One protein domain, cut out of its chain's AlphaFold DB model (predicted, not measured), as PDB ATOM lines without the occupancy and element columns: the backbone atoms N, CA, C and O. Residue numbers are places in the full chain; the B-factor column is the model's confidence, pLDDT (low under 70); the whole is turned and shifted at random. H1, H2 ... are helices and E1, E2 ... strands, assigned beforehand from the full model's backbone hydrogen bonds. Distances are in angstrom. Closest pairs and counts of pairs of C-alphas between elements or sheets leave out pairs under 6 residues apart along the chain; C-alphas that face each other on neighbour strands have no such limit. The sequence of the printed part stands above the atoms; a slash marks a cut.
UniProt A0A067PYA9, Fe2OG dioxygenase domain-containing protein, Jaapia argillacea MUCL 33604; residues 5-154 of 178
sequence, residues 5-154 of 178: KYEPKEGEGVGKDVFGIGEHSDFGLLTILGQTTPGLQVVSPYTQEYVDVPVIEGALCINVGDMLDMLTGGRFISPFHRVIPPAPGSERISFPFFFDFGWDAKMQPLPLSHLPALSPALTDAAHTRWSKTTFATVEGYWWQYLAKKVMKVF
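Overview. This is residues 5 to 154 of the 178 residues of the protein "Fe2OG dioxygenase domain-containing protein" of Jaapia argillacea MUCL 33604 (UniProt A0A067PYA9). Two small antiparallel sheets stand face to face as a loose sandwich, with E1, E6, E3 and E4 in one layer and E5, E2 and E7 in the other. The three helices lie toward one end of this sandwich, H3 set off by itself, while the loop of residues 5 to 20 lies toward the opposite end. The printed part has 150 residues, with three named helices and seven named strands in the order E1 E2 E3 E4 E5 H1 E6 E7 H2 H3. The class is mixed, helices and strands, with 61 residues in named elements, under half of the whole. It is compact, with a radius of gyration of the C-alphas of 17.1 A and spans of 51 by 37 by 32 A.

Along the chain. After residues 5 to 20, E1 covers residues 21 to 24, beginning at C-alpha 21 (205.647, 23.248, -69.937). E2 is residues 30 to 35, 16.0 A long; E3 is 40 to 43, E4 50 to 52 and E5 61 to 64. H1 is residues 66 to 71, 8.6 A long, and E6 is 81 to 83. E7, residues 92 to 99, is the longest strand at 22.1 A, ending at C-alpha 99 (199.321, 39.089, -80.052). H2 is residues 120 to 130, 15.2 A; H3 is 142 to 153, 18.1 A, ending at C-alpha 153 (199.775, 19.144, -84.671).

Arrangement. In the sheet E1 E6 E3 E4, E1 and E4 are edge strands. E1 and E6 are antiparallel at 175 degrees, with N 81 and O 24 2.7 A apart; E6 and E3 have N 41 and O 82 at 2.9 A. E3 and E4 form a hairpin, with N 51 and O 42 at 2.8 A. In the other sheet, E2 is the inner strand: N 33 and O 61 of E5 are 2.8 A apart, and N 97 of E7 and O 32 are 2.8 A apart. Residues 5 to 6 pair antiparallel with residues 92 to 93 of E7. H1 and H2 only just touch, with 3 pairs of C-alphas within 8 A, the closest being those of Asp 66 and Trp 130 at 7.6 A; they run opposite ways at a steep tilt of 45 degrees. H3 touches no helix and is on neither sheet. Every O i to N i+4 pair is within hydrogen-bond range in H1 and H2, and 4 of 8 in H3.

Size, cuts and confidence. The two C-alphas farthest apart, those of Glu 12 and His 114, are 55.0 A from each other. The printed part has no cut. The links E7 to H2, 20 residues, and H2 to H3, 11 residues, are long; residues 106 to 107 in the first pair antiparallel with residues 140 to 141 in the second. The mean pLDDT of the printed part is 89.2, and residues 11 to 18 and residue 20 are under 70.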
ATOM      1  N   LYS A   5     195.424  25.035 -67.217       93.19
ATOM      2  CA  LYS A   5     195.455  24.602 -65.819       93.19
ATOM      3  C   LYS A   5     196.675  23.703 -65.621       93.19
ATOM      4  O   LYS A   5     196.912  22.813 -66.436       93.19
ATOM      5  N   TYR A   6     197.440  23.945 -64.564       90.56
ATOM      6  CA  TYR A   6     198.558  23.102 -64.153       90.56
ATOM      7  C   TYR A   6     198.222  22.477 -62.808       90.56
ATOM      8  O   TYR A   6     197.880  23.192 -61.866       90.56
ATOM      9  N   GLU A   7     198.362  21.159 -62.741       88.56
ATOM     10  CA  GLU A   7     198.190  20.389 -61.515       88.56
ATOM     11  C   GLU A   7     199.545  20.166 -60.832       88.56
ATOM     12  O   GLU A   7     200.578  20.099 -61.521       88.56
ATOM     13  N   PRO A   8     199.565  20.025 -59.495       85.50
ATOM     14  CA  PRO A   8     200.737  19.552 -58.782       85.50
ATOM     15  C   PRO A   8     201.203  18.203 -59.332       85.50
ATOM     16  O   PRO A   8     200.405  17.373 -59.767       85.50
ATOM     17  N   LYS A   9     202.513  17.971 -59.297       81.38
ATOM     18  CA  LYS A   9     203.097  16.666 -59.620       81.38
ATOM     19  C   LYS A   9     203.658  16.050 -58.338       81.38
ATOM     20  O   LYS A   9     204.416  16.712 -57.637       81.38
ATOM     21  N   GLU A  10     203.282  14.805 -58.050       71.00
ATOM     22  CA  GLU A  10     203.728  14.021 -56.885       71.00
ATOM     23  C   GLU A  10     204.632  12.852 -57.328       71.00
ATOM     24  O   GLU A  10     204.477  12.343 -58.440       71.00
ATOM     25  N   GLY A  11     205.576  12.427 -56.473       63.12
ATOM     26  CA  GLY A  11     206.463  11.272 -56.706       63.12
ATOM     27  C   GLY A  11     207.957  11.527 -56.436       63.12
ATOM     28  O   GLY A  11     208.383  12.663 -56.217       63.12
ATOM     29  N   GLU A  12     208.776  10.467 -56.447       47.12
ATOM     30  CA  GLU A  12     210.242  10.591 -56.381       47.12
ATOM     31  C   GLU A  12     210.777  11.333 -57.622       47.12
ATOM     32  O   GLU A  12     210.416  11.011 -58.752       47.12
ATOM     33  N   GLY A  13     211.630  12.347 -57.425       54.25
ATOM     34  CA  GLY A  13     212.190  13.169 -58.512       54.25
ATOM     35  C   GLY A  13     211.469  14.499 -58.774       54.25
ATOM     36  O   GLY A  13     211.949  15.301 -59.577       54.25
ATOM     37  N   VAL A  14     210.375  14.794 -58.059       53.59
ATOM     38  CA  VAL A  14     209.738  16.123 -58.064       53.59
ATOM     39  C   VAL A  14     210.757  17.169 -57.593       53.59
ATOM     40  O   VAL A  14     211.167  17.189 -56.436       53.59
ATOM     41  N   GLY A  15     211.218  18.003 -58.528       53.81
ATOM     42  CA  GLY A  15     212.259  19.016 -58.312       53.81
ATOM     43  C   GLY A  15     213.442  18.935 -59.283       53.81
ATOM     44  O   GLY A  15     214.147  19.929 -59.442       53.81
ATOM     45  N   LYS A  16     213.644  17.807 -59.984       52.16
ATOM     46  CA  LYS A  16     214.646  17.680 -61.057       52.16
ATOM     47  C   LYS A  16     213.936  17.351 -62.371       52.16
ATOM     48  O   LYS A  16     213.303  16.313 -62.490       52.16
ATOM     49  N   ASP A  17     213.971  18.285 -63.316       61.00
ATOM     50  CA  ASP A  17     213.473  18.144 -64.699       61.00
ATOM     51  C   ASP A  17     211.962  17.910 -64.896       61.00
ATOM     52  O   ASP A  17     211.489  17.668 -66.009       61.00
ATOM     53  N   VAL A  18     211.162  18.066 -63.839       67.06
ATOM     54  CA  VAL A  18     209.702  17.991 -63.928       67.06
ATOM     55  C   VAL A  18     209.123  19.373 -64.240       67.06
ATOM     56  O   VAL A  18     209.009  20.224 -63.362       67.06
ATOM     57  N   PHE A  19     208.699  19.582 -65.489       74.12
ATOM     58  CA  PHE A  19     208.085  20.839 -65.939       74.12
ATOM     59  C   PHE A  19     206.583  20.695 -66.207       74.12
ATOM     60  O   PHE A  19     206.093  19.612 -66.547       74.12
ATOM     61  N   GLY A  20     205.841  21.795 -66.052       69.75
ATOM     62  CA  GLY A  20     204.475  21.924 -66.560       69.75
ATOM     63  C   GLY A  20     204.498  22.078 -68.081       69.75
ATOM     64  O   GLY A  20     203.998  21.225 -68.806       69.75
ATOM     65  N   ILE A  21     205.169  23.129 -68.554       80.50
ATOM     66  CA  ILE A  21     205.647  23.248 -69.937       80.50
ATOM     67  C   ILE A  21     207.164  23.436 -69.868       80.50
ATOM     68  O   ILE A  21     207.643  24.277 -69.102       80.50
ATOM     69  N   GLY A  22     207.903  22.632 -70.636       86.56
ATOM     70  CA  GLY A  22     209.367  22.674 -70.693       86.56
ATOM     71  C   GLY A  22     209.924  23.968 -71.295       86.56
ATOM     72  O   GLY A  22     209.177  24.870 -71.675       86.56
ATOM     73  N   GLU A  23     211.252  24.049 -71.390       90.50
ATOM     74  CA  GLU A  23     211.956  25.208 -71.952       90.50
ATOM     75  C   GLU A  23     211.499  25.519 -73.385       90.50
ATOM     76  O   GLU A  23     211.560  24.681 -74.292       90.50
ATOM     77  N   HIS A  24     211.055  26.756 -73.596       91.00
ATOM     78  CA  HIS A  24     210.697  27.262 -74.905       91.00
ATOM     79  C   HIS A  24     210.787  28.784 -75.020       91.00
ATOM     80  O   HIS A  24     210.823  29.505 -74.040       91.00
ATOM     81  N   SER A  25     210.817  29.256 -76.257       92.50
ATOM     82  CA  SER A  25     210.531  30.620 -76.686       92.50
ATOM     83  C   SER A  25     209.206  30.642 -77.454       92.50
ATOM     84  O   SER A  25     208.817  29.626 -78.064       92.50
ATOM     85  N   ASP A  26     208.534  31.789 -77.420       93.25
ATOM     86  CA  ASP A  26     207.328  32.052 -78.203       93.25
ATOM     87  C   ASP A  26     207.687  32.486 -79.621       93.25
ATOM     88  O   ASP A  26     208.725  33.089 -79.851       93.25
ATOM     89  N   PHE A  27     206.837  32.179 -80.599       89.38
ATOM     90  CA  PHE A  27     207.219  32.317 -82.007       89.38
ATOM     91  C   PHE A  27     207.030  33.724 -82.574       89.38
ATOM     92  O   PHE A  27     207.822  34.160 -83.400       89.38
ATOM     93  N   GLY A  28     205.939  34.391 -82.219       92.62
ATOM     94  CA  GLY A  28     205.468  35.542 -82.975       92.62
ATOM     95  C   GLY A  28     205.945  36.877 -82.427       92.62
ATOM     96  O   GLY A  28     207.148  37.119 -82.326       92.62
ATOM     97  N   LEU A  29     205.001  37.771 -82.155       96.44
ATOM     98  CA  LEU A  29     205.291  39.163 -81.818       96.44
ATOM     99  C   LEU A  29     205.373  39.369 -80.302       96.44
ATOM    100  O   LEU A  29     206.460  39.608 -79.772       96.44
ATOM    101  N   LEU A  30     204.240  39.270 -79.607       98.19
ATOM    102  CA  LEU A  30     204.156  39.441 -78.159       98.19
ATOM    103  C   LEU A  30     203.276  38.360 -77.540       98.19
ATOM    104  O   LEU A  30     202.210  38.030 -78.060       98.19
ATOM    105  N   THR A  31     203.676  37.893 -76.365       97.88
ATOM    106  CA  THR A  31     202.805  37.138 -75.468       97.88
ATOM    107  C   THR A  31     202.447  38.023 -74.287       97.88
ATOM    108  O   THR A  31     203.316  38.613 -73.648       97.88
ATOM    109  N   ILE A  32     201.150  38.126 -74.009       98.12
ATOM    110  CA  ILE A  32     200.585  38.846 -72.871       98.12
ATOM    111  C   ILE A  32     199.969  37.808 -71.942       98.12
ATOM    112  O   ILE A  32     199.076  37.061 -72.339       98.12
ATOM    113  N   LEU A  33     200.460  37.737 -70.713       98.00
ATOM    114  CA  LEU A  33     200.168  36.660 -69.784       98.00
ATOM    115  C   LEU A  33     199.526  37.189 -68.501       98.00
ATOM    116  O   LEU A  33     200.152  37.917 -67.729       98.00
ATOM    117  N   GLY A  34     198.305  36.722 -68.236       97.12
ATOM    118  CA  GLY A  34     197.730  36.688 -66.892       97.12
ATOM    119  C   GLY A  34     198.023  35.348 -66.212       97.12
ATOM    120  O   GLY A  34     197.936  34.297 -66.852       97.12
ATOM    121  N   GLN A  35     198.366  35.358 -64.925       94.81
ATOM    122  CA  GLN A  35     198.647  34.142 -64.151       94.81
ATOM    123  C   GLN A  35     198.176  34.282 -62.701       94.81
ATOM    124  O   GLN A  35     198.293  35.357 -62.121       94.81
ATOM    125  N   THR A  36     197.644  33.200 -62.128       93.25
ATOM    126  CA  THR A  36     197.059  33.212 -60.774       93.25
ATOM    127  C   THR A  36     198.073  32.950 -59.665       93.25
ATOM    128  O   THR A  36     197.894  33.431 -58.551       93.25
ATOM    129  N   THR A  37     199.130  32.185 -59.946       92.75
ATOM    130  CA  THR A  37     200.149  31.778 -58.967       92.75
ATOM    131  C   THR A  37     201.548  31.715 -59.604       92.75
ATOM    132  O   THR A  37     201.656  31.614 -60.837       92.75
ATOM    133  N   PRO A  38     202.629  31.821 -58.797       93.56
ATOM    134  CA  PRO A  38     204.005  31.733 -59.287       93.56
ATOM    135  C   PRO A  38     204.300  30.432 -60.036       93.56
ATOM    136  O   PRO A  38     203.591  29.436 -59.905       93.56
ATOM    137  N   GLY A  39     205.380  30.444 -60.815       92.69
ATOM    138  CA  GLY A  39     205.904  29.248 -61.474       92.69
ATOM    139  C   GLY A  39     206.444  29.476 -62.884       92.69
ATOM    140  O   GLY A  39     207.029  28.572 -63.470       92.69
ATOM    141  N   LEU A  40     206.267  30.671 -63.452       96.38
ATOM    142  CA  LEU A  40     206.970  31.056 -64.674       96.38
ATOM    143  C   LEU A  40     208.433  31.375 -64.346       96.38
ATOM    144  O   LEU A  40     208.699  32.192 -63.469       96.38
ATOM    145  N   GLN A  41     209.358  30.778 -65.094       96.81
ATOM    146  CA  GLN A  41     210.780  31.111 -65.061       96.81
ATOM    147  C   GLN A  41     211.254  31.536 -66.445       96.81
ATOM    148  O   GLN A  41     210.877  30.909 -67.435       96.81
ATOM    149  N   VAL A  42     212.104  32.559 -66.513       96.56
ATOM    150  CA  VAL A  42     212.704  33.075 -67.756       96.56
ATOM    151  C   VAL A  42     214.224  33.058 -67.654       96.56
ATOM    152  O   VAL A  42     214.769  33.231 -66.568       96.56
ATOM    153  N   VAL A  43     214.928  32.863 -68.765       94.56
ATOM    154  CA  VAL A  43     216.391  32.976 -68.802       94.56
ATOM    155  C   VAL A  43     216.777  34.451 -68.878       94.56
ATOM    156  O   VAL A  43     216.401  35.158 -69.814       94.56
ATOM    157  N   SER A  44     217.546  34.917 -67.896       92.12
ATOM    158  CA  SER A  44     218.075  36.279 -67.866       92.12
ATOM    159  C   SER A  44     219.120  36.479 -68.971       92.12
ATOM    160  O   SER A  44     220.080  35.708 -69.047       92.12
ATOM    161  N   PRO A  45     219.020  37.542 -69.791       84.81
ATOM    162  CA  PRO A  45     220.027  37.823 -70.811       84.81
ATOM    163  C   PRO A  45     221.384  38.224 -70.209       84.81
ATOM    164  O   PRO A  45     222.398  38.137 -70.895       84.81
ATOM    165  N   TYR A  46     221.416  38.632 -68.935       86.44
ATOM    166  CA  TYR A  46     222.626  39.095 -68.254       86.44
ATOM    167  C   TYR A  46     223.384  37.965 -67.558       86.44
ATOM    168  O   TYR A  46     224.607  37.926 -67.625       86.44
ATOM    169  N   THR A  47     222.663  37.059 -66.893       92.00
ATOM    170  CA  THR A  47     223.273  35.976 -66.103       92.00
ATOM    171  C   THR A  47     223.238  34.629 -66.812       92.00
ATOM    172  O   THR A  47     223.972  33.734 -66.419       92.00
ATOM    173  N   GLN A  48     222.421  34.476 -67.865       90.06
ATOM    174  CA  GLN A  48     222.155  33.193 -68.533       90.06
ATOM    175  C   GLN A  48     221.550  32.128 -67.599       90.06
ATOM    176  O   GLN A  48     221.563  30.938 -67.903       90.06
ATOM    177  N   GLU A  49     220.969  32.566 -66.482       94.88
ATOM    178  CA  GLU A  49     220.317  31.715 -65.491       94.88
ATOM    179  C   GLU A  49     218.802  31.910 -65.519       94.88
ATOM    180  O   GLU A  49     218.293  32.966 -65.912       94.88
ATOM    181  N   TYR A  50     218.079  30.883 -65.073       95.50
ATOM    182  CA  TYR A  50     216.641  30.970 -64.857       95.50
ATOM    183  C   TYR A  50     216.322  31.853 -63.654       95.50
ATOM    184  O   TYR A  50     216.840  31.633 -62.563       95.50
ATOM    185  N   VAL A  51     215.415  32.803 -63.853       96.12
ATOM    186  CA  VAL A  51     214.876  33.673 -62.807       96.12
ATOM    187  C   VAL A  51     213.361  33.527 -62.736       96.12
ATOM    188  O   VAL A  51     212.691  33.406 -63.767       96.12
ATOM    189  N   ASP A  52     212.818  33.528 -61.520       96.06
ATOM    190  CA  ASP A  52     211.374  33.481 -61.297       96.06
ATOM    191  C   ASP A  52     210.717  34.801 -61.710       96.06
ATOM    192  O   ASP A  52     211.182  35.891 -61.366       96.06
ATOM    193  N   VAL A  53     209.595  34.704 -62.422       96.19
ATOM    194  CA  VAL A  53     208.735  35.852 -62.709       96.19
ATOM    195  C   VAL A  53     207.690  35.959 -61.597       96.19
ATOM    196  O   VAL A  53     206.851  35.059 -61.469       96.19
ATOM    197  N   PRO A  54     207.700  37.038 -60.793       94.75
ATOM    198  CA  PRO A  54     206.739  37.196 -59.714       94.75
ATOM    199  C   PRO A  54     205.324  37.406 -60.257       94.75
ATOM    200  O   PRO A  54     205.118  37.978 -61.331       94.75
ATOM    201  N   VAL A  55     204.330  36.983 -59.477       94.56
ATOM    202  CA  VAL A  55     202.936  37.378 -59.698       94.56
ATOM    203  C   VAL A  55     202.697  38.680 -58.954       94.56
ATOM    204  O   VAL A  55     202.840  38.732 -57.735       94.56
ATOM    205  N   ILE A  56     202.358  39.729 -59.698       96.25
ATOM    206  CA  ILE A  56     202.032  41.049 -59.158       96.25
ATOM    207  C   ILE A  56     200.546  41.290 -59.415       96.25
ATOM    208  O   ILE A  56     200.078  41.151 -60.547       96.25
ATOM    209  N   GLU A  57     199.800  41.626 -58.366       94.81
ATOM    210  CA  GLU A  57     198.364  41.887 -58.460       94.81
ATOM    211  C   GLU A  57     198.070  43.017 -59.458       94.81
ATOM    212  O   GLU A  57     198.722  44.062 -59.454       94.81
ATOM    213  N   GLY A  58     197.108  42.786 -60.356       95.06
ATOM    214  CA  GLY A  58     196.737  43.733 -61.413       95.06
ATOM    215  C   GLY A  58     197.744  43.861 -62.563       95.06
ATOM    216  O   GLY A  58     197.466  44.577 -63.524       95.06
ATOM    217  N   ALA A  59     198.886  43.167 -62.511       96.94
ATOM    218  CA  ALA A  59     199.889  43.204 -63.568       96.94
ATOM    219  C   ALA A  59     199.716  42.061 -64.578       96.94
ATOM    220  O   ALA A  59     199.244  40.967 -64.262       96.94
ATOM    221  N   LEU A  60     200.183  42.309 -65.800       97.19
ATOM    222  CA  LEU A  60     200.359  41.296 -66.834       97.19
ATOM    223  C   LEU A  60     201.853  41.129 -67.103       97.19
ATOM    224  O   LEU A  60     202.598  42.108 -67.148       97.19
ATOM    225  N   CYS A  61     202.287  39.890 -67.306       97.00
ATOM    226  CA  CYS A  61     203.628  39.618 -67.807       97.00
ATOM    227  C   CYS A  61     203.609  39.733 -69.334       97.00
ATOM    228  O   CYS A  61     202.701  39.213 -69.980       97.00
ATOM    229  N   ILE A  62     204.586  40.431 -69.910       97.31
ATOM    230  CA  ILE A  62     204.716  40.586 -71.359       97.31
ATOM    231  C   ILE A  62     206.089  40.071 -71.769       97.31
ATOM    232  O   ILE A  62     207.099  40.499 -71.208       97.31
ATOM    233  N   ASN A  63     206.128  39.190 -72.762       95.62
ATOM    234  CA  ASN A  63     207.371  38.729 -73.366       95.62
ATOM    235  C   ASN A  63     207.348  38.868 -74.889       95.62
ATOM    236  O   ASN A  63     206.305  38.840 -75.539       95.62
ATOM    237  N   VAL A  64     208.547  39.036 -75.434       96.62
ATOM    238  CA  VAL A  64     208.830  39.127 -76.867       96.62
ATOM    239  C   VAL A  64     208.903  37.719 -77.454       96.62
ATOM    240  O   VAL A  64     209.403  36.807 -76.794       96.62
ATOM    241  N   GLY A  65     208.403  37.552 -78.679       95.38
ATOM    242  CA  GLY A  65     208.563  36.328 -79.461       95.38
ATOM    243  C   GLY A  65     209.724  36.387 -80.462       95.38
ATOM    244  O   GLY A  65     210.259  37.452 -80.780       95.38
ATOM    245  N   ASP A  66     210.096  35.216 -80.978       93.88
ATOM    246  CA  ASP A  66     211.232  34.998 -81.878       93.88
ATOM    247  C   ASP A  66     211.170  35.890 -83.125       93.88
ATOM    248  O   ASP A  66     212.186  36.444 -83.540       93.88
ATOM    249  N   MET A  67     209.984  36.069 -83.715       94.06
ATOM    250  CA  MET A  67     209.838  36.890 -84.914       94.06
ATOM    251  C   MET A  67     210.145  38.362 -84.620       94.06
ATOM    252  O   MET A  67     210.866  38.982 -85.393       94.06
ATOM    253  N   LEU A  68     209.686  38.933 -83.499       96.19
ATOM    254  CA  LEU A  68     210.056  40.310 -83.142       96.19
ATOM    255  C   LEU A  68     211.555  40.443 -82.808       96.19
ATOM    256  O   LEU A  68     212.172  41.445 -83.181       96.19
ATOM    257  N   ASP A  69     212.158  39.436 -82.169       95.69
ATOM    258  CA  ASP A  69     213.610  39.396 -81.930       95.69
ATOM    259  C   ASP A  69     214.378  39.508 -83.259       95.69
ATOM    260  O   ASP A  69     215.179  40.430 -83.450       95.69
ATOM    261  N   MET A  70     214.018  38.686 -84.246       94.62
ATOM    262  CA  MET A  70     214.640  38.716 -85.571       94.62
ATOM    263  C   MET A  70     214.337  39.997 -86.360       94.62
ATOM    264  O   MET A  70     215.250  40.601 -86.925       94.62
ATOM    265  N   LEU A  71     213.081  40.461 -86.383       95.75
ATOM    266  CA  LEU A  71     212.681  41.684 -87.093       95.75
ATOM    267  C   LEU A  71     213.412  42.923 -86.559       95.75
ATOM    268  O   LEU A  71     213.622  43.882 -87.298       95.75
ATOM    269  N   THR A  72     213.811  42.915 -85.287       96.31
ATOM    270  CA  THR A  72     214.521  44.032 -84.644       96.31
ATOM    271  C   THR A  72     216.040  43.874 -84.669       96.31
ATOM    272  O   THR A  72     216.756  44.715 -84.118       96.31
ATOM    273  N   GLY A  73     216.539  42.811 -85.302       94.81
ATOM    274  CA  GLY A  73     217.961  42.508 -85.375       94.81
ATOM    275  C   GLY A  73     218.578  42.134 -84.026       94.81
ATOM    276  O   GLY A  73     219.764  42.365 -83.838       94.81
ATOM    277  N   GLY A  74     217.798  41.620 -83.069       94.69
ATOM    278  CA  GLY A  74     218.313  41.173 -81.772       94.69
ATOM    279  C   GLY A  74     218.153  42.166 -80.626       94.69
ATOM    280  O   GLY A  74     218.616  41.892 -79.518       94.69
ATOM    281  N   ARG A  75     217.529  43.326 -80.877       95.19
ATOM    282  CA  ARG A  75     217.355  44.396 -79.877       95.19
ATOM    283  C   ARG A  75     216.308  44.048 -78.829       95.19
ATOM    284  O   ARG A  75     216.517  44.319 -77.650       95.19
ATOM    285  N   PHE A  76     215.191  43.472 -79.261       95.69
ATOM    286  CA  PHE A  76     214.187  42.913 -78.368       95.69
ATOM    287  C   PHE A  76     214.450  41.419 -78.236       95.69
ATOM    288  O   PHE A  76     214.415  40.695 -79.217       95.69
ATOM    289  N   ILE A  77     214.764  40.961 -77.032       94.88
ATOM    290  CA  ILE A  77     215.203  39.582 -76.810       94.88
ATOM    291  C   ILE A  77     213.976  38.699 -76.598       94.88
ATOM    292  O   ILE A  77     213.188  38.993 -75.705       94.88
ATOM    293  N   SER A  78     213.854  37.612 -77.364       95.38
ATOM    294  CA  SER A  78     212.922  36.509 -77.094       95.38
ATOM    295  C   SER A  78     213.554  35.571 -76.055       95.38
ATOM    296  O   SER A  78     214.516  34.862 -76.380       95.38
ATOM    297  N   PRO A  79     213.116  35.589 -74.780       93.19
ATOM    298  CA  PRO A  79     213.740  34.776 -73.749       93.19
ATOM    299  C   PRO A  79     213.221  33.336 -73.798       93.19
ATOM    300  O   PRO A  79     212.024  33.082 -73.977       93.19
ATOM    301  N   PHE A  80     214.116  32.385 -73.531       94.00
ATOM    302  CA  PHE A  80     213.680  31.057 -73.119       94.00
ATOM    303  C   PHE A  80     212.955  31.152 -71.785       94.00
ATOM    304  O   PHE A  80     213.370  31.877 -70.881       94.00
ATOM    305  N   HIS A  81     211.873  30.406 -71.665       95.25
ATOM    306  CA  HIS A  81     211.057  30.348 -70.478       95.25
ATOM    307  C   HIS A  81     210.471  28.953 -70.290       95.25
ATOM    308  O   HIS A  81     210.355  28.154 -71.222       95.25
ATOM    309  N   ARG A  82     210.128  28.639 -69.046       94.69
ATOM    310  CA  ARG A  82     209.556  27.355 -68.640       94.69
ATOM    311  C   ARG A  82     208.580  27.561 -67.496       94.69
ATOM    312  O   ARG A  82     208.570  28.609 -66.856       94.69
ATOM    313  N   VAL A  83     207.771  26.544 -67.227       93.19
ATOM    314  CA  VAL A  83     206.835  26.552 -66.102       93.19
ATOM    315  C   VAL A  83     207.173  25.418 -65.149       93.19
ATOM    316  O   VAL A  83     207.156  24.252 -65.553       93.19
ATOM    317  N   ILE A  84     207.434  25.748 -63.886       91.19
ATOM    318  CA  ILE A  84     207.506  24.761 -62.806       91.19
ATOM    319  C   ILE A  84     206.080  24.392 -62.350       91.19
ATOM    320  O   ILE A  84     205.201  25.261 -62.341       91.19
ATOM    321  N   PRO A  85     205.804  23.117 -62.021       87.50
ATOM    322  CA  PRO A  85     204.515  22.712 -61.465       87.50
ATOM    323  C   PRO A  85     204.200  23.460 -60.158       87.50
ATOM    324  O   PRO A  85     205.128  23.768 -59.405       87.50
ATOM    325  N   PRO A  86     202.916  23.739 -59.860       88.38
ATOM    326  CA  PRO A  86     202.542  24.303 -58.570       88.38
ATOM    327  C   PRO A  86     202.824  23.311 -57.432       88.38
ATOM    328  O   PRO A  86     202.865  22.094 -57.633       88.38
ATOM    329  N   ALA A  87     203.010  23.844 -56.224       85.06
ATOM    330  CA  ALA A  87     203.163  23.035 -55.018       85.06
ATOM    331  C   ALA A  87     201.886  22.216 -54.722       85.06
ATOM    332  O   ALA A  87     200.791  22.653 -55.093       85.06
ATOM    333  N   PRO A  88     201.988  21.071 -54.017       85.12
ATOM    334  CA  PRO A  88     200.820  20.310 -53.572       85.12
ATOM    335  C   PRO A  88     199.796  21.190 -52.843       85.12
ATOM    336  O   PRO A  88     200.159  22.028 -52.019       85.12
ATOM    337  N   GLY A  89     198.513  21.012 -53.165       83.19
ATOM    338  CA  GLY A  89     197.419  21.825 -52.617       83.19
ATOM    339  C   GLY A  89     197.267  23.221 -53.238       83.19
ATOM    340  O   GLY A  89     196.418  23.985 -52.786       83.19
ATOM    341  N   SER A  90     198.055  23.558 -54.263       84.06
ATOM    342  CA  SER A  90     197.929  24.792 -55.042       84.06
ATOM    343  C   SER A  90     197.538  24.493 -56.486       84.06
ATOM    344  O   SER A  90     197.951  23.488 -57.062       84.06
ATOM    345  N   GLU A  91     196.775  25.396 -57.094       86.56
ATOM    346  CA  GLU A  91     196.437  25.345 -58.513       86.56
ATOM    347  C   GLU A  91     197.051  26.547 -59.234       86.56
ATOM    348  O   GLU A  91     197.065  27.676 -58.728       86.56
ATOM    349  N   ARG A  92     197.548  26.323 -60.454       92.62
ATOM    350  CA  ARG A  92     197.990  27.409 -61.332       92.62
ATOM    351  C   ARG A  92     197.127  27.448 -62.575       92.62
ATOM    352  O   ARG A  92     197.040  26.463 -63.305       92.62
ATOM    353  N   ILE A  93     196.561  28.616 -62.853       94.56
ATOM    354  CA  ILE A  93     195.880  28.906 -64.107       94.56
ATOM    355  C   ILE A  93     196.648  30.018 -64.814       94.56
ATOM    356  O   ILE A  93     197.058  31.007 -64.197       94.56
ATOM    357  N   SER A  94     196.879  29.839 -66.111       95.38
ATOM    358  CA  SER A  94     197.523  30.836 -66.957       95.38
ATOM    359  C   SER A  94     196.680  31.154 -68.189       95.38
ATOM    360  O   SER A  94     196.057  30.275 -68.790       95.38
ATOM    361  N   PHE A  95     196.680  32.429 -68.568       96.88
ATOM    362  CA  PHE A  95     195.900  32.981 -69.672       96.88
ATOM    363  C   PHE A  95     196.826  33.677 -70.679       96.88
ATOM    364  O   PHE A  95     196.865  34.908 -70.726       96.88
ATOM    365  N   PRO A  96     197.631  32.932 -71.461       96.88
ATOM    366  CA  PRO A  96     198.458  33.549 -72.484       96.88
ATOM    367  C   PRO A  96     197.607  33.992 -73.681       96.88
ATOM    368  O   PRO A  96     196.855  33.223 -74.303       96.88
ATOM    369  N   PHE A  97     197.775  35.258 -74.034       97.62
ATOM    370  CA  PHE A  97     197.286  35.867 -75.253       97.62
ATOM    371  C   PHE A  97     198.468  36.175 -76.173       97.62
ATOM    372  O   PHE A  97     199.288  37.040 -75.882       97.62
ATOM    373  N   PHE A  98     198.547  35.444 -77.283       95.62
ATOM    374  CA  PHE A  98     199.529  35.671 -78.340       95.62
ATOM    375  C   PHE A  98     198.998  36.775 -79.260       95.62
ATOM    376  O   PHE A  98     198.000  36.570 -79.957       95.62
ATOM    377  N   PHE A  99     199.621  37.947 -79.200       97.12
ATOM    378  CA  PHE A  99     199.321  39.089 -80.052       97.12
ATOM    379  C   PHE A  99     200.301  39.083 -81.221       97.12
ATOM    380  O   PHE A  99     201.436  39.528 -81.070       97.12
ATOM    381  N   ASP A 100     199.853  38.546 -82.355       95.56
ATOM    382  CA  ASP A 100     200.679  38.270 -83.532       95.56
ATOM    383  C   ASP A 100     200.346  39.164 -84.732       95.56
ATOM    384  O   ASP A 100     199.430  39.987 -84.712       95.56
ATOM    385  N   PHE A 101     201.130  39.000 -85.796       94.94
ATOM    386  CA  PHE A 101     200.963  39.729 -87.045       94.94
ATOM    387  C   PHE A 101     199.691  39.313 -87.794       94.94
ATOM    388  O   PHE A 101     199.170  38.205 -87.638       94.94
ATOM    389  N   GLY A 102     199.222  40.201 -88.676       95.00
ATOM    390  CA  GLY A 102     198.187  39.854 -89.649       95.00
ATOM    391  C   GLY A 102     198.619  38.670 -90.518       95.00
ATOM    392  O   GLY A 102     199.807  38.489 -90.780       95.00
ATOM    393  N   TRP A 103     197.654  37.872 -90.976       90.81
ATOM    394  CA  TRP A 103     197.905  36.647 -91.747       90.81
ATOM    395  C   TRP A 103     198.852  36.880 -92.939       90.81
ATOM    396  O   TRP A 103     199.883  36.220 -93.055       90.81
ATOM    397  N   ASP A 104     198.564  37.909 -93.742       92.25
ATOM    398  CA  ASP A 104     199.347  38.299 -94.924       92.25
ATOM    399  C   ASP A 104     200.400  39.378 -94.631       92.25
ATOM    400  O   ASP A 104     200.866  40.078 -95.536       92.25
ATOM    401  N   ALA A 105     200.792  39.555 -93.367       94.50
ATOM    402  CA  ALA A 105     201.864  40.479 -93.032       94.50
ATOM    403  C   ALA A 105     203.172  40.007 -93.676       94.50
ATOM    404  O   ALA A 105     203.606  38.873 -93.464       94.50
ATOM    405  N   LYS A 106     203.809  40.892 -94.447       93.31
ATOM    406  CA  LYS A 106     205.139  40.656 -95.013       93.31
ATOM    407  C   LYS A 106     206.182  40.814 -93.917       93.31
ATOM    408  O   LYS A 106     206.306  41.895 -93.341       93.31
ATOM    409  N   MET A 107     206.913  39.745 -93.639       93.44
ATOM    410  CA  MET A 107     208.065  39.788 -92.755       93.44
ATOM    411  C   MET A 107     209.228  40.423 -93.516       93.44
ATOM    412  O   MET A 107     209.506  40.079 -94.666       93.44
ATOM    413  N   GLN A 108     209.835  41.419 -92.881       93.25
ATOM    414  CA  GLN A 108     211.027  42.122 -93.340       93.25
ATOM    415  C   GLN A 108     211.667  42.812 -92.131       93.25
ATOM    416  O   GLN A 108     210.923  43.281 -91.264       93.25
ATOM    417  N   PRO A 109     213.004  42.921 -92.048       93.94
ATOM    418  CA  PRO A 109     213.652  43.628 -90.947       93.94
ATOM    419  C   PRO A 109     213.078  45.039 -90.765       93.94
ATOM    420  O   PRO A 109     212.835  45.755 -91.740       93.94
ATOM    421  N   LEU A 110     212.868  45.455 -89.518       94.38
ATOM    422  CA  LEU A 110     212.401  46.803 -89.217       94.38
ATOM    423  C   LEU A 110     213.475  47.835 -89.603       94.38
ATOM    424  O   LEU A 110     214.671  47.579 -89.429       94.38
ATOM    425  N   PRO A 111     213.079  49.032 -90.080       95.00
ATOM    426  CA  PRO A 111     214.007  50.075 -90.515       95.00
ATOM    427  C   PRO A 111     214.658  50.786 -89.316       95.00
ATOM    428  O   PRO A 111     214.360  51.935 -88.988       95.00
ATOM    429  N   LEU A 112     215.570  50.087 -88.642       95.31
ATOM    430  CA  LEU A 112     216.226  50.521 -87.405       95.31
ATOM    431  C   LEU A 112     217.628  51.108 -87.632       95.31
ATOM    432  O   LEU A 112     218.414  51.202 -86.692       95.31
ATOM    433  N   SER A 113     217.953  51.517 -88.863       93.50
ATOM    434  CA  SER A 113     219.254  52.107 -89.226       93.50
ATOM    435  C   SER A 113     219.539  53.447 -88.537       93.50
ATOM    436  O   SER A 113     220.690  53.860 -88.450       93.50
ATOM    437  N   HIS A 114     218.502  54.111 -88.026       95.81
ATOM    438  CA  HIS A 114     218.610  55.340 -87.242       95.81
ATOM    439  C   HIS A 114     219.031  55.097 -85.779       95.81
ATOM    440  O   HIS A 114     219.335  56.051 -85.067       95.81
ATOM    441  N   LEU A 115     219.030  53.843 -85.310       96.12
ATOM    442  CA  LEU A 115     219.468  53.477 -83.963       96.12
ATOM    443  C   LEU A 115     220.953  53.079 -83.963       96.12
ATOM    444  O   LEU A 115     221.421  52.493 -84.942       96.12
ATOM    445  N   PRO A 116     221.689  53.290 -82.852       96.31
ATOM    446  CA  PRO A 116     223.070  52.830 -82.729       96.31
ATOM    447  C   PRO A 116     223.181  51.335 -83.015       96.31
ATOM    448  O   PRO A 116     222.365  50.557 -82.507       96.31
ATOM    449  N   ALA A 117     224.168  50.928 -83.812       93.88
ATOM    450  CA  ALA A 117     224.412  49.519 -84.103       93.88
ATOM    451  C   ALA A 117     224.573  48.711 -82.804       93.88
ATOM    452  O   ALA A 117     225.122  49.205 -81.815       93.88
ATOM    453  N   LEU A 118     224.082  47.469 -82.803       94.69
ATOM    454  CA  LEU A 118     224.377  46.544 -81.714       94.69
ATOM    455  C   LEU A 118     225.881  46.261 -81.676       94.69
ATOM    456  O   LEU A 118     226.548  46.233 -82.712       94.69
ATOM    457  N   SER A 119     226.415  46.046 -80.474       95.75
ATOM    458  CA  SER A 119     227.796  45.591 -80.341       95.75
ATOM    459  C   SER A 119     227.953  44.201 -80.975       95.75
ATOM    460  O   SER A 119     226.986  43.433 -80.990       95.75
ATOM    461  N   PRO A 120     229.159  43.831 -81.446       96.56
ATOM    462  CA  PRO A 120     229.405  42.492 -81.985       96.56
ATOM    463  C   PRO A 120     228.940  41.374 -81.042       96.56
ATOM    464  O   PRO A 120     228.249  40.459 -81.469       96.56
ATOM    465  N   ALA A 121     229.185  41.521 -79.735       93.94
ATOM    466  CA  ALA A 121     228.751  40.554 -78.728       93.94
ATOM    467  C   ALA A 121     227.220  40.378 -78.658       93.94
ATOM    468  O   ALA A 121     226.735  39.260 -78.502       93.94
ATOM    469  N   LEU A 122     226.443  41.464 -78.781       93.19
ATOM    470  CA  LEU A 122     224.977  41.385 -78.788       93.19
ATOM    471  C   LEU A 122     224.450  40.759 -80.084       93.19
ATOM    472  O   LEU A 122     223.495  39.984 -80.039       93.19
ATOM    473  N   THR A 123     225.096  41.053 -81.212       94.31
ATOM    474  CA  THR A 123     224.799  40.435 -82.511       94.31
ATOM    475  C   THR A 123     225.068  38.928 -82.483       94.31
ATOM    476  O   THR A 123     224.199  38.140 -82.856       94.31
ATOM    477  N   ASP A 124     226.219  38.500 -81.960       93.81
ATOM    478  CA  ASP A 124     226.578  37.080 -81.844       93.81
ATOM    479  C   ASP A 124     225.640  36.330 -80.889       93.81
ATOM    480  O   ASP A 124     225.209  35.205 -81.168       93.81
ATOM    481  N   ALA A 125     225.256  36.970 -79.780       91.50
ATOM    482  CA  ALA A 125     224.261  36.426 -78.865       91.50
ATOM    483  C   ALA A 125     222.892  36.266 -79.547       91.50
ATOM    484  O   ALA A 125     222.221  35.256 -79.327       91.50
ATOM    485  N   ALA A 126     222.475  37.223 -80.383       92.94
ATOM    486  CA  ALA A 126     221.239  37.120 -81.159       92.94
ATOM    487  C   ALA A 126     221.287  35.944 -82.142       92.94
ATOM    488  O   ALA A 126     220.410  35.083 -82.098       92.94
ATOM    489  N   HIS A 127     222.356  35.818 -82.931       91.94
ATOM    490  CA  HIS A 127     222.533  34.689 -83.851       91.94
ATOM    491  C   HIS A 127     222.551  33.334 -83.129       91.94
ATOM    492  O   HIS A 127     221.932  32.370 -83.586       91.94
ATOM    493  N   THR A 128     223.196  33.266 -81.961       90.62
ATOM    494  CA  THR A 128     223.201  32.061 -81.123       90.62
ATOM    495  C   THR A 128     221.789  31.703 -80.661       90.62
ATOM    496  O   THR A 128     221.400  30.537 -80.746       90.62
ATOM    497  N   ARG A 129     220.983  32.679 -80.220       88.94
ATOM    498  CA  ARG A 129     219.573  32.435 -79.871       88.94
ATOM    499  C   ARG A 129     218.771  31.966 -81.082       88.94
ATOM    500  O   ARG A 129     218.080  30.953 -80.991       88.94
ATOM    501  N   TRP A 130     218.904  32.642 -82.223       89.81
ATOM    502  CA  TRP A 130     218.140  32.342 -83.437       89.81
ATOM    503  C   TRP A 130     218.418  30.949 -83.997       89.81
ATOM    504  O   TRP A 130     217.503  30.333 -84.541       89.81
ATOM    505  N   SER A 131     219.619  30.405 -83.764       87.19
ATOM    506  CA  SER A 131     219.975  29.026 -84.130       87.19
ATOM    507  C   SER A 131     219.061  27.962 -83.506       87.19
ATOM    508  O   SER A 131     218.912  26.868 -84.050       87.19
ATOM    509  N   LYS A 132     218.422  28.285 -82.373       81.88
ATOM    510  CA  LYS A 132     217.484  27.411 -81.658       81.88
ATOM    511  C   LYS A 132     216.019  27.671 -82.031       81.88
ATOM    512  O   LYS A 132     215.136  26.920 -81.608       81.88
ATOM    513  N   THR A 133     215.741  28.735 -82.783       78.38
ATOM    514  CA  THR A 133     214.383  29.084 -83.215       78.38
ATOM    515  C   THR A 133     213.976  28.252 -84.430       78.38
ATOM    516  O   THR A 133     214.745  27.476 -84.993       78.38
ATOM    517  N   THR A 134     212.718  28.372 -84.848       74.75
ATOM    518  CA  THR A 134     212.214  27.632 -86.021       74.75
ATOM    519  C   THR A 134     212.355  28.396 -87.336       74.75
ATOM    520  O   THR A 134     212.022  27.853 -88.400       74.75
ATOM    521  N   PHE A 135     212.832  29.636 -87.273       78.06
ATOM    522  CA  PHE A 135     212.890  30.558 -88.396       78.06
ATOM    523  C   PHE A 135     214.353  30.846 -88.725       78.06
ATOM    524  O   PHE A 135     215.117  31.266 -87.869       78.06
ATOM    525  N   ALA A 136     214.748  30.582 -89.970       74.25
ATOM    526  CA  ALA A 136     216.110  30.852 -90.432       74.25
ATOM    527  C   ALA A 136     216.268  32.278 -90.981       74.25
ATOM    528  O   ALA A 136     217.356  32.842 -90.940       74.25
ATOM    529  N   THR A 137     215.183  32.855 -91.500       81.12
ATOM    530  CA  THR A 137     215.146  34.172 -92.145       81.12
ATOM    531  C   THR A 137     213.828  34.873 -91.814       81.12
ATOM    532  O   THR A 137     212.837  34.229 -91.459       81.12
ATOM    533  N   VAL A 138     213.801  36.197 -91.969       85.88
ATOM    534  CA  VAL A 138     212.593  37.032 -91.833       85.88
ATOM    535  C   VAL A 138     211.997  37.410 -93.190       85.88
ATOM    536  O   VAL A 138     211.380  38.457 -93.307       85.88
ATOM    537  N   GLU A 139     212.192  36.590 -94.223       86.06
ATOM    538  CA  GLU A 139     211.652  36.836 -95.566       86.06
ATOM    539  C   GLU A 139     210.397  36.003 -95.840       86.06
ATOM    540  O   GLU A 139     210.439  34.776 -95.773       86.06
ATOM    541  N   GLY A 140     209.285  36.648 -96.192       88.12
ATOM    542  CA  GLY A 140     208.046  35.965 -96.574       88.12
ATOM    543  C   GLY A 140     206.823  36.553 -95.884       88.12
ATOM    544  O   GLY A 140     206.792  37.738 -95.558       88.12
ATOM    545  N   TYR A 141     205.803  35.730 -95.669       91.06
ATOM    546  CA  TYR A 141     204.549  36.119 -95.030       91.06
ATOM    547  C   TYR A 141     204.362  35.403 -93.700       91.06
ATOM    548  O   TYR A 141     204.668  34.216 -93.591       91.06
ATOM    549  N   TRP A 142     203.802  36.102 -92.709       91.38
ATOM    550  CA  TRP A 142     203.588  35.576 -91.359       91.38
ATOM    551  C   TRP A 142     202.919  34.192 -91.347       91.38
ATOM    552  O   TRP A 142     203.372  33.285 -90.643       91.38
ATOM    553  N   TRP A 143     201.893  33.990 -92.177       89.12
ATOM    554  CA  TRP A 143     201.193  32.712 -92.249       89.12
ATOM    555  C   TRP A 143     202.103  31.520 -92.575       89.12
ATOM    556  O   TRP A 143     201.880  30.445 -92.026       89.12
ATOM    557  N   GLN A 144     203.156  31.688 -93.385       86.12
ATOM    558  CA  GLN A 144     204.089  30.604 -93.741       86.12
ATOM    559  C   GLN A 144     204.833  30.089 -92.500       86.12
ATOM    560  O   GLN A 144     205.068  28.889 -92.326       86.12
ATOM    561  N   TYR A 145     205.170  31.002 -91.592       84.69
ATOM    562  CA  TYR A 145     205.868  30.705 -90.347       84.69
ATOM    563  C   TYR A 145     204.957  29.980 -89.355       84.69
ATOM    564  O   TYR A 145     205.349  28.961 -88.777       84.69
ATOM    565  N   LEU A 146     203.726  30.472 -89.197       83.75
ATOM    566  CA  LEU A 146     202.730  29.873 -88.314       83.75
ATOM    567  C   LEU A 146     202.275  28.497 -88.825       83.75
ATOM    568  O   LEU A 146     202.226  27.542 -88.046       83.75
ATOM    569  N   ALA A 147     202.019  28.376 -90.131       83.88
ATOM    570  CA  ALA A 147     201.595  27.155 -90.816       83.88
ATOM    571  C   ALA A 147     202.496  25.961 -90.477       83.88
ATOM    572  O   ALA A 147     202.018  24.904 -90.066       83.88
ATOM    573  N   LYS A 148     203.819  26.150 -90.539       76.12
ATOM    574  CA  LYS A 148     204.820  25.123 -90.209       76.12
ATOM    575  C   LYS A 148     204.668  24.552 -88.796       76.12
ATOM    576  O   LYS A 148     205.025  23.399 -88.552       76.12
ATOM    577  N   LYS A 149     204.191  25.358 -87.845       75.44
ATOM    578  CA  LYS A 149     203.975  24.937 -86.456       75.44
ATOM    579  C   LYS A 149     202.635  24.253 -86.279       75.44
ATOM    580  O   LYS A 149     202.589  23.186 -85.672       75.44
ATOM    581  N   VAL A 150     201.572  24.848 -86.812       79.69
ATOM    582  CA  VAL A 150     200.217  24.328 -86.617       79.69
ATOM    583  C   VAL A 150     199.982  23.035 -87.395       79.69
ATOM    584  O   VAL A 150     199.404  22.118 -86.827       79.69
ATOM    585  N   MET A 151     200.518  22.889 -88.614       80.06
ATOM    586  CA  MET A 151     200.328  21.677 -89.431       80.06
ATOM    587  C   MET A 151     200.992  20.426 -88.847       80.06
ATOM    588  O   MET A 151     200.576  19.318 -89.155       80.06
ATOM    589  N   LYS A 152     202.004  20.564 -87.978       75.19
ATOM    590  CA  LYS A 152     202.576  19.396 -87.283       75.19
ATOM    591  C   LYS A 152     201.599  18.760 -86.297       75.19
ATOM    592  O   LYS A 152     201.680  17.564 -86.057       75.19
ATOM    593  N   VAL A 153     200.742  19.577 -85.691       78.75
ATOM    594  CA  VAL A 153     199.775  19.144 -84.671       78.75
ATOM    595  C   VAL A 153     198.397  18.924 -85.295       78.75
ATOM    596  O   VAL A 153     197.663  18.038 -84.874       78.75
ATOM    597  N   PHE A 154     198.069  19.702 -86.324       83.12
ATOM    598  CA  PHE A 154     196.804  19.670 -87.048       83.12
ATOM    599  C   PHE A 154     197.081  19.471 -88.547       83.12
ATOM    600  O   PHE A 154     196.956  20.423 -89.323       83.12
TER     601      PHE A 154